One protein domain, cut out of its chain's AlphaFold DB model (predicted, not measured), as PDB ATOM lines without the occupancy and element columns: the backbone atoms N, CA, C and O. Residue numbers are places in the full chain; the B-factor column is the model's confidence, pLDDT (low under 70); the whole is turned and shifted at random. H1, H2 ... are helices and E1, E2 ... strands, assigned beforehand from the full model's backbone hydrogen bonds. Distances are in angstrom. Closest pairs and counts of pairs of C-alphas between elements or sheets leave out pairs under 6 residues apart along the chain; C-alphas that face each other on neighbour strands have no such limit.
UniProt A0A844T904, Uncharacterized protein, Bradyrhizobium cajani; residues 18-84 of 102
ATOM      1  N   VAL A  18     307.386 328.977 412.748       89.44
ATOM      2  CA  VAL A  18     306.647 329.230 411.507       89.44
ATOM      3  C   VAL A  18     305.473 330.138 411.811       89.44
ATOM      4  O   VAL A  18     304.652 329.805 412.653       89.44
ATOM      5  N   LEU A  19     305.377 331.266 411.117       89.75
ATOM      6  CA  LEU A  19     304.199 332.125 411.155       89.75
ATOM      7  C   LEU A  19     303.400 331.898 409.874       89.75
ATOM      8  O   LEU A  19     303.850 332.261 408.786       89.75
ATOM      9  N   LEU A  20     302.245 331.257 410.015       89.12
ATOM     10  CA  LEU A  20     301.288 331.023 408.943       89.12
ATOM     11  C   LEU A  20     300.333 332.212 408.876       89.12
ATOM     12  O   LEU A  20     299.683 332.526 409.867       89.12
ATOM     13  N   GLU A  21     300.249 332.862 407.722       87.94
ATOM     14  CA  GLU A  21     299.302 333.945 407.448       87.94
ATOM     15  C   GLU A  21     298.259 333.432 406.451       87.94
ATOM     16  O   GLU A  21     298.605 333.039 405.334       87.94
ATOM     17  N   PHE A  22     296.993 333.422 406.864       86.06
ATOM     18  CA  PHE A  22     295.857 332.971 406.060       86.06
ATOM     19  C   PHE A  22     295.105 334.135 405.414       86.06
ATOM     20  O   PHE A  22     294.611 334.008 404.297       86.06
ATOM     21  N   ALA A  23     295.029 335.278 406.094       80.50
ATOM     22  CA  ALA A  23     294.470 336.515 405.563       80.50
ATOM     23  C   ALA A  23     295.588 337.537 405.352       80.50
ATOM     24  O   ALA A  23     296.485 337.647 406.179       80.50
ATOM     25  N   SER A  24     295.534 338.288 404.250       80.50
ATOM     26  CA  SER A  24     296.551 339.295 403.940       80.50
ATOM     27  C   SER A  24     296.492 340.445 404.952       80.50
ATOM     28  O   SER A  24     295.742 341.395 404.761       80.50
ATOM     29  N   CYS A  25     297.326 340.390 405.990       81.44
ATOM     30  CA  CYS A  25     297.415 341.388 407.046       81.44
ATOM     31  C   CYS A  25     298.789 342.072 407.020       81.44
ATOM     32  O   CYS A  25     299.845 341.464 407.226       81.44
ATOM     33  N   ALA A  26     298.794 343.383 406.762       84.81
ATOM     34  CA  ALA A  26     300.031 344.157 406.659       84.81
ATOM     35  C   ALA A  26     300.833 344.147 407.972       84.81
ATOM     36  O   ALA A  26     302.062 344.044 407.939       84.81
ATOM     37  N   SER A  27     300.137 344.183 409.111       84.44
ATOM     38  CA  SER A  27     300.725 344.154 410.453       84.44
ATOM     39  C   SER A  27     301.439 342.832 410.733       84.44
ATOM     40  O   SER A  27     302.582 342.839 411.192       84.44
ATOM     41  N   VAL A  28     300.826 341.698 410.365       85.19
ATOM     42  CA  VAL A  28     301.441 340.361 410.472       85.19
ATOM     43  C   VAL A  28     302.732 340.307 409.658       85.19
ATOM     44  O   VAL A  28     303.773 339.907 410.177       85.19
ATOM     45  N   ARG A  29     302.708 340.781 408.406       86.62
ATOM     46  CA  ARG A  29     303.902 340.809 407.543       86.62
ATOM     47  C   ARG A  29     305.011 341.709 408.074       86.62
ATOM     48  O   ARG A  29     306.183 341.339 407.994       86.62
ATOM     49  N   ALA A  30     304.665 342.885 408.593       88.25
ATOM     50  CA  ALA A  30     305.634 343.807 409.180       88.25
ATOM     51  C   ALA A  30     306.334 343.169 410.388       88.25
ATOM     52  O   ALA A  30     307.565 343.181 410.475       88.25
ATOM     53  N   LEU A  31     305.561 342.530 411.268       87.06
ATOM     54  CA  LEU A  31     306.092 341.811 412.419       87.06
ATOM     55  C   LEU A  31     306.973 340.634 411.983       87.06
ATOM     56  O   LEU A  31     308.067 340.448 412.510       87.06
ATOM     57  N   ALA A  32     306.533 339.883 410.974       87.06
ATOM     58  CA  ALA A  32     307.255 338.727 410.472       87.06
ATOM     59  C   ALA A  32     308.646 339.087 409.934       87.06
ATOM     60  O   ALA A  32     309.620 338.395 410.219       87.06
ATOM     61  N   ARG A  33     308.754 340.209 409.210       88.44
ATOM     62  CA  ARG A  33     310.035 340.731 408.708       88.44
ATOM     63  C   ARG A  33     311.005 341.060 409.839       88.44
ATOM     64  O   ARG A  33     312.179 340.725 409.734       88.44
ATOM     65  N   ARG A  34     310.517 341.659 410.929       89.06
ATOM     66  CA  ARG A  34     311.337 341.991 412.108       89.06
ATOM     67  C   ARG A  34     311.903 340.748 412.806       89.06
ATOM     68  O   ARG A  34     312.971 340.822 413.396       89.06
ATOM     69  N   TRP A  35     311.205 339.618 412.720       87.94
ATOM     70  CA  TRP A  35     311.590 338.352 413.353       87.94
ATOM     71  C   TRP A  35     312.180 337.323 412.371       87.94
ATOM     72  O   TRP A  35     312.361 336.163 412.747       87.94
ATOM     73  N   GLY A  36     312.495 337.722 411.133       84.12
ATOM     74  CA  GLY A  36     312.838 336.817 410.024       84.12
ATOM     75  C   GLY A  36     314.037 335.887 410.259       84.12
ATOM     76  O   GLY A  36     314.111 334.810 409.665       84.12
ATOM     77  N   ASP A  37     314.943 336.238 411.175       84.50
ATOM     78  CA  ASP A  37     316.058 335.366 411.567       84.50
ATOM     79  C   ASP A  37     315.598 334.163 412.408       84.50
ATOM     80  O   ASP A  37     316.233 333.106 412.404       84.50
ATOM     81  N   ARG A  38     314.473 334.300 413.120       83.88
ATOM     82  CA  ARG A  38     313.962 333.320 414.092       83.88
ATOM     83  C   ARG A  38     312.705 332.598 413.632       83.88
ATOM     84  O   ARG A  38     312.458 331.473 414.076       83.88
ATOM     85  N   ILE A  39     311.928 333.209 412.742       87.75
ATOM     86  CA  ILE A  39     310.695 332.627 412.214       87.75
ATOM     87  C   ILE A  39     310.685 332.623 410.691       87.75
ATOM     88  O   ILE A  39     311.238 333.498 410.032       87.75
ATOM     89  N   ILE A  40     310.014 331.629 410.129       88.25
ATOM     90  CA  ILE A  40     309.741 331.524 408.702       88.25
ATOM     91  C   ILE A  40     308.294 331.951 408.486       88.25
ATOM     92  O   ILE A  40     307.372 331.351 409.036       88.25
ATOM     93  N   HIS A  41     308.098 332.996 407.690       88.62
ATOM     94  CA  HIS A  41     306.773 333.475 407.316       88.62
ATOM     95  C   HIS A  41     306.274 332.745 406.075       88.62
ATOM     96  O   HIS A  41     306.977 332.668 405.067       88.62
ATOM     97  N   VAL A  42     305.066 332.196 406.158       87.06
ATOM     98  CA  VAL A  42     304.401 331.521 405.046       87.06
ATOM     99  C   VAL A  42     303.008 332.112 404.902       87.06
ATOM    100  O   VAL A  42     302.116 331.823 405.698       87.06
ATOM    101  N   ALA A  43     302.821 332.921 403.863       84.25
ATOM    102  CA  ALA A  43     301.493 333.308 403.413       84.25
ATOM    103  C   ALA A  43     300.900 332.146 402.611       84.25
ATOM    104  O   ALA A  43     301.465 331.735 401.593       84.25
ATOM    105  N   ASN A  44     299.796 331.579 403.085       76.94
ATOM    106  CA  ASN A  44     299.102 330.511 402.383       76.94
ATOM    107  C   ASN A  44     297.601 330.616 402.603       76.94
ATOM    108  O   ASN A  44     297.137 330.741 403.731       76.94
ATOM    109  N   ASP A  45     296.843 330.452 401.527       67.25
ATOM    110  CA  ASP A  45     295.402 330.311 401.621       67.25
ATOM    111  C   ASP A  45     295.065 328.882 402.079       67.25
ATOM    112  O   ASP A  45     295.074 327.924 401.296       67.25
ATOM    113  N   ALA A  46     294.874 328.696 403.386       69.06
ATOM    114  CA  ALA A  46     294.420 327.417 403.911       69.06
ATOM    115  C   ALA A  46     292.958 327.182 403.502       69.06
ATOM    116  O   ALA A  46     292.111 328.053 403.673       69.06
ATOM    117  N   ARG A  47     292.661 325.979 402.988       68.00
ATOM    118  CA  ARG A  47     291.301 325.595 402.554       68.00
ATOM    119  C   ARG A  47     290.275 325.651 403.681       68.00
ATOM    120  O   ARG A  47     289.112 325.923 403.421       68.00
ATOM    121  N   ASP A  48     290.718 325.367 404.900       73.31
ATOM    122  CA  ASP A  48     289.951 325.563 406.118       73.31
ATOM    123  C   ASP A  48     290.816 326.371 407.083       73.31
ATOM    124  O   ASP A  48     291.889 325.928 407.499       73.31
ATOM    125  N   ARG A  49     290.374 327.597 407.356       71.25
ATOM    126  CA  ARG A  49     291.076 328.546 408.221       71.25
ATOM    127  C   ARG A  49     290.559 328.495 409.657       71.25
ATOM    128  O   ARG A  49     291.159 329.133 410.513       71.25
ATOM    129  N   LEU A  50     289.454 327.787 409.924       77.00
ATOM    130  CA  LEU A  50     288.787 327.751 411.232       77.00
ATOM    131  C   LEU A  50     288.492 329.151 411.821       77.00
ATOM    132  O   LEU A  50     288.475 329.321 413.034       77.00
ATOM    133  N   GLY A  51     288.302 330.167 410.968       78.06
ATOM    134  CA  GLY A  51     288.117 331.568 411.383       78.06
ATOM    135  C   GLY A  51     289.407 332.339 411.703       78.06
ATOM    136  O   GLY A  51     289.353 333.540 411.952       78.06
ATOM    137  N   LEU A  52     290.572 331.689 411.638       84.25
ATOM    138  CA  LEU A  52     291.862 332.291 411.963       84.25
ATOM    139  C   LEU A  52     292.429 333.099 410.791       84.25
ATOM    140  O   LEU A  52     292.337 332.713 409.622       84.25
ATOM    141  N   SER A  53     293.096 334.202 411.116       86.88
ATOM    142  CA  SER A  53     293.844 335.020 410.163       86.88
ATOM    143  C   SER A  53     295.325 334.670 410.131       86.88
ATOM    144  O   SER A  53     295.942 334.747 409.067       86.88
ATOM    145  N   ALA A  54     295.893 334.244 411.263       89.50
ATOM    146  CA  ALA A  54     297.279 333.812 411.360       89.50
ATOM    147  C   ALA A  54     297.525 332.873 412.553       89.50
ATOM    148  O   ALA A  54     296.814 332.909 413.557       89.50
ATOM    149  N   VAL A  55     298.565 332.041 412.453       90.56
ATOM    150  CA  VAL A  55     298.997 331.100 413.499       90.56
ATOM    151  C   VAL A  55     300.516 331.091 413.612       90.56
ATOM    152  O   VAL A  55     301.223 330.955 412.614       90.56
ATOM    153  N   LEU A  56     301.024 331.166 414.842       91.00
ATOM    154  CA  LEU A  56     302.440 331.011 415.161       91.00
ATOM    155  C   LEU A  56     302.704 329.600 415.690       91.00
ATOM    156  O   LEU A  56     302.199 329.204 416.740       91.00
ATOM    157  N   LEU A  57     303.546 328.859 414.981       89.56
ATOM    158  CA  LEU A  57     304.018 327.532 415.346       89.56
ATOM    159  C   LEU A  57     305.447 327.605 415.875       89.56
ATOM    160  O   LEU A  57     306.332 328.232 415.283       89.56
ATOM    161  N   ARG A  58     305.686 326.907 416.977       88.88
ATOM    162  CA  ARG A  58     307.020 326.677 417.523       88.88
ATOM    163  C   ARG A  58     307.778 325.627 416.702       88.88
ATOM    164  O   ARG A  58     307.167 324.860 415.953       88.88
ATOM    165  N   PRO A  59     309.113 325.548 416.852       82.69
ATOM    166  CA  PRO A  59     309.926 324.559 416.150       82.69
ATOM    167  C   PRO A  59     309.618 323.108 416.538       82.69
ATOM    168  O   PRO A  59     310.120 322.206 415.886       82.69
ATOM    169  N   ASP A  60     308.842 322.862 417.593       81.81
ATOM    170  CA  ASP A  60     308.339 321.543 417.999       81.81
ATOM    171  C   ASP A  60     306.968 321.205 417.377       81.81
ATOM    172  O   ASP A  60     306.465 320.097 417.550       81.81
ATOM    173  N   GLY A  61     306.378 322.127 416.609       81.81
ATOM    174  CA  GLY A  61     305.074 321.964 415.965       81.81
ATOM    175  C   GLY A  61     303.882 322.362 416.837       81.81
ATOM    176  O   GLY A  61     302.745 322.187 416.404       81.81
ATOM    177  N   ILE A  62     304.117 322.909 418.035       87.62
ATOM    178  CA  ILE A  62     303.057 323.383 418.932       87.62
ATOM    179  C   ILE A  62     302.642 324.810 418.555       87.62
ATOM    180  O   ILE A  62     303.485 325.657 418.252       87.62
ATOM    181  N   VAL A  63     301.340 325.095 418.608       90.44
ATOM    182  CA  VAL A  63     300.799 326.452 418.433       90.44
ATOM    183  C   VAL A  63     301.161 327.308 419.649       90.44
ATOM    184  O   VAL A  63     300.777 326.993 420.771       90.44
ATOM    185  N   ALA A  64     301.908 328.388 419.427       90.81
ATOM    186  CA  ALA A  64     302.246 329.383 420.447       90.81
ATOM    187  C   ALA A  64     301.272 330.565 420.482       90.81
ATOM    188  O   ALA A  64     301.166 331.223 421.514       90.81
ATOM    189  N   TRP A  65     300.603 330.845 419.362       93.50
ATOM    190  CA  TRP A  65     299.610 331.909 419.231       93.50
ATOM    191  C   TRP A  65     298.709 331.646 418.019       93.50
ATOM    192  O   TRP A  65     299.160 331.075 417.021       93.50
ATOM    193  N   ALA A  66     297.455 332.083 418.105       91.31
ATOM    194  CA  ALA A  66     296.490 332.094 417.013       91.31
ATOM    195  C   ALA A  66     295.688 333.399 417.083       91.31
ATOM    196  O   ALA A  66     295.265 333.794 418.168       91.31
ATOM    197  N   GLY A  67     295.517 334.057 415.939       88.44
ATOM    198  CA  GLY A  67     294.775 335.307 415.823       88.44
ATOM    199  C   GLY A  67     293.587 335.178 414.886       88.44
ATOM    200  O   GLY A  67     293.625 334.428 413.906       88.44
ATOM    201  N   GLU A  68     292.552 335.947 415.191       84.94
ATOM    202  CA  GLU A  68     291.334 336.097 414.399       84.94
ATOM    203  C   GLU A  68     291.261 337.529 413.844       84.94
ATOM    204  O   GLU A  68     291.734 338.478 414.471       84.94
ATOM    205  N   GLY A  69     290.674 337.698 412.655       74.81
ATOM    206  CA  GLY A  69     290.536 339.015 412.014       74.81
ATOM    207  C   GLY A  69     291.872 339.705 411.700       74.81
ATOM    208  O   GLY A  69     292.887 339.052 411.474       74.81
ATOM    209  N   ASP A  70     291.901 341.035 411.674       69.75
ATOM    210  CA  ASP A  70     293.106 341.797 411.297       69.75
ATOM    211  C   ASP A  70     294.048 342.106 412.480       69.75
ATOM    212  O   ASP A  70     295.067 342.784 412.313       69.75
ATOM    213  N   GLY A  71     293.720 341.614 413.678       68.94
ATOM    214  CA  GLY A  71     294.455 341.886 414.911       68.94
ATOM    215  C   GLY A  71     295.756 341.089 415.040       68.94
ATOM    216  O   GLY A  71     295.839 339.921 414.665       68.94
ATOM    217  N   ILE A  72     296.780 341.724 415.619       81.31
ATOM    218  CA  ILE A  72     298.050 341.082 416.016       81.31
ATOM    219  C   ILE A  72     298.236 341.069 417.537       81.31
ATOM    220  O   ILE A  72     299.358 340.930 418.028       81.31
ATOM    221  N   ASP A  73     297.146 341.235 418.286       86.25
ATOM    222  CA  ASP A  73     297.183 341.330 419.741       86.25
ATOM    223  C   ASP A  73     297.806 340.066 420.348       86.25
ATOM    224  O   ASP A  73     297.443 338.930 420.029       86.25
ATOM    225  N   GLY A  74     298.823 340.267 421.186       87.44
ATOM    226  CA  GLY A  74     299.587 339.192 421.820       87.44
ATOM    227  C   GLY A  74     300.540 338.418 420.899       87.44
ATOM    228  O   GLY A  74     301.273 337.559 421.392       87.44
ATOM    229  N   LEU A  75     300.596 338.704 419.590       89.56
ATOM    230  CA  LEU A  75     301.548 338.042 418.686       89.56
ATOM    231  C   LEU A  75     302.994 338.438 419.021       89.56
ATOM    232  O   LEU A  75     303.888 337.593 419.011       89.56
ATOM    233  N   GLU A  76     303.231 339.713 419.335       89.31
ATOM    234  CA  GLU A  76     304.555 340.190 419.747       89.31
ATOM    235  C   GLU A  76     304.994 339.572 421.079       89.31
ATOM    236  O   GLU A  76     306.113 339.065 421.163       89.31
ATOM    237  N   ASP A  77     304.110 339.523 422.077       89.06
ATOM    238  CA  ASP A  77     304.384 338.874 423.361       89.06
ATOM    239  C   ASP A  77     304.688 337.382 423.193       89.06
ATOM    240  O   ASP A  77     305.637 336.859 423.783       89.06
ATOM    241  N   ALA A  78     303.928 336.683 422.344       90.62
ATOM    242  CA  ALA A  78     304.186 335.282 422.030       90.62
ATOM    243  C   ALA A  78     305.555 335.101 421.355       90.62
ATOM    244  O   ALA A  78     306.311 334.195 421.718       90.62
ATOM    245  N   LEU A  79     305.913 335.972 420.410       89.81
ATOM    246  CA  LEU A  79     307.230 335.934 419.773       89.81
ATOM    247  C   LEU A  79     308.356 336.167 420.785       89.81
ATOM    248  O   LEU A  79     309.326 335.407 420.809       89.81
ATOM    249  N   GLN A  80     308.206 337.156 421.667       89.38
ATOM    250  CA  GLN A  80     309.179 337.432 422.719       89.38
ATOM    251  C   GLN A  80     309.338 336.249 423.672       89.38
ATOM    252  O   GLN A  80     310.467 335.817 423.911       89.38
ATOM    253  N   ARG A  81     308.222 335.692 424.152       87.25
ATOM    254  CA  ARG A  81     308.193 334.588 425.116       87.25
ATOM    255  C   ARG A  81     308.841 333.316 424.584       87.25
ATOM    256  O   ARG A  81     309.508 332.614 425.337       87.25
ATOM    257  N   TRP A  82     308.605 332.988 423.315       85.75
ATOM    258  CA  TRP A  82     308.978 331.683 422.767       85.75
ATOM    259  C   TRP A  82     310.249 331.694 421.926       85.75
ATOM    260  O   TRP A  82     310.859 330.639 421.753       85.75
ATOM    261  N   PHE A  83     310.652 332.852 421.401       83.25
ATOM    262  CA  PHE A  83     311.784 332.951 420.479       83.25
ATOM    263  C   PHE A  83     312.903 333.854 420.976       83.25
ATOM    264  O   PHE A  83     313.882 334.017 420.254       83.25
ATOM    265  N   THR A  84     312.819 334.431 422.175       79.75
ATOM    266  CA  THR A  84     313.968 335.097 422.805       79.75
ATOM    267  C   THR A  84     314.697 334.108 423.700       79.75
ATOM    268  O   THR A  84     314.034 333.417 424.474       79.75
TER     269      THR A  84
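What this domain is: This is residues 18 to 84 of the 102 residues of an uncharacterized protein of Bradyrhizobium cajani (UniProt A0A844T904). One mixed sheet of four strands, in the order E2 E1 E3 E4, has H1 and H2 side by side over one face and the other face bare. The helices run nearly along the strands, in two layers. The printed part has 67 residues, with two named helices and four named strands that follow each other along the chain as E1 H1 E2 E3 E4 H2, and its class is mixed, helices and strands. It is compact, with a radius of gyration of the C-alphas of 10.7 A and spans of 31 by 24 by 18 A.

Where its parts are: E1, residues 18 to 21, begins at C-alpha 18 (306.647, 329.230, 411.507) and measures 9.6 A. E2 is residues 39 to 43, 12.8 A; E3 residues 52 to 57, 13.5 A; E4 residues 63 to 68, 14.1 A. H1, residues 26 to 34, measures 12.7 A. H2, residues 75 to 83, measures 11.6 A and ends at C-alpha 83 (311.784, 332.951, 420.479).

How they stand to each other: E1 and E3 are antiparallel, N 18 and O 57 standing 2.8 A apart, within hydrogen-bond range. E2 is parallel to E1, with N 19 and O 40 at 2.9 A; E1, H1 and E2 form a strand-helix-strand unit, a helix between parallel neighbour strands, with a right-handed crossover. E3 and E4 form a hairpin, with N 56 and O 65 at 2.9 A. H1 is on the sheet at a height of 9.4 A, its closest C-alphas to E2 being Ala 32 and His 41, 6.1 A. H2 is on the same face at 8.0 A, its closest C-alphas to E4 being Ala 78 and Trp 65, 6.3 A. H1 and H2 are close but not clearly touching, at a shallow tilt of 25 degrees, the same way. In both helices every O i to N i+4 pair is within hydrogen-bond range.

The domain as a whole: The C-alphas farthest apart, of Arg 47 and Thr 84, are 31.8 A apart. The printed part has no cut and no long link. The pLDDT is under 70 at residues 45 to 47 and 70 to 71.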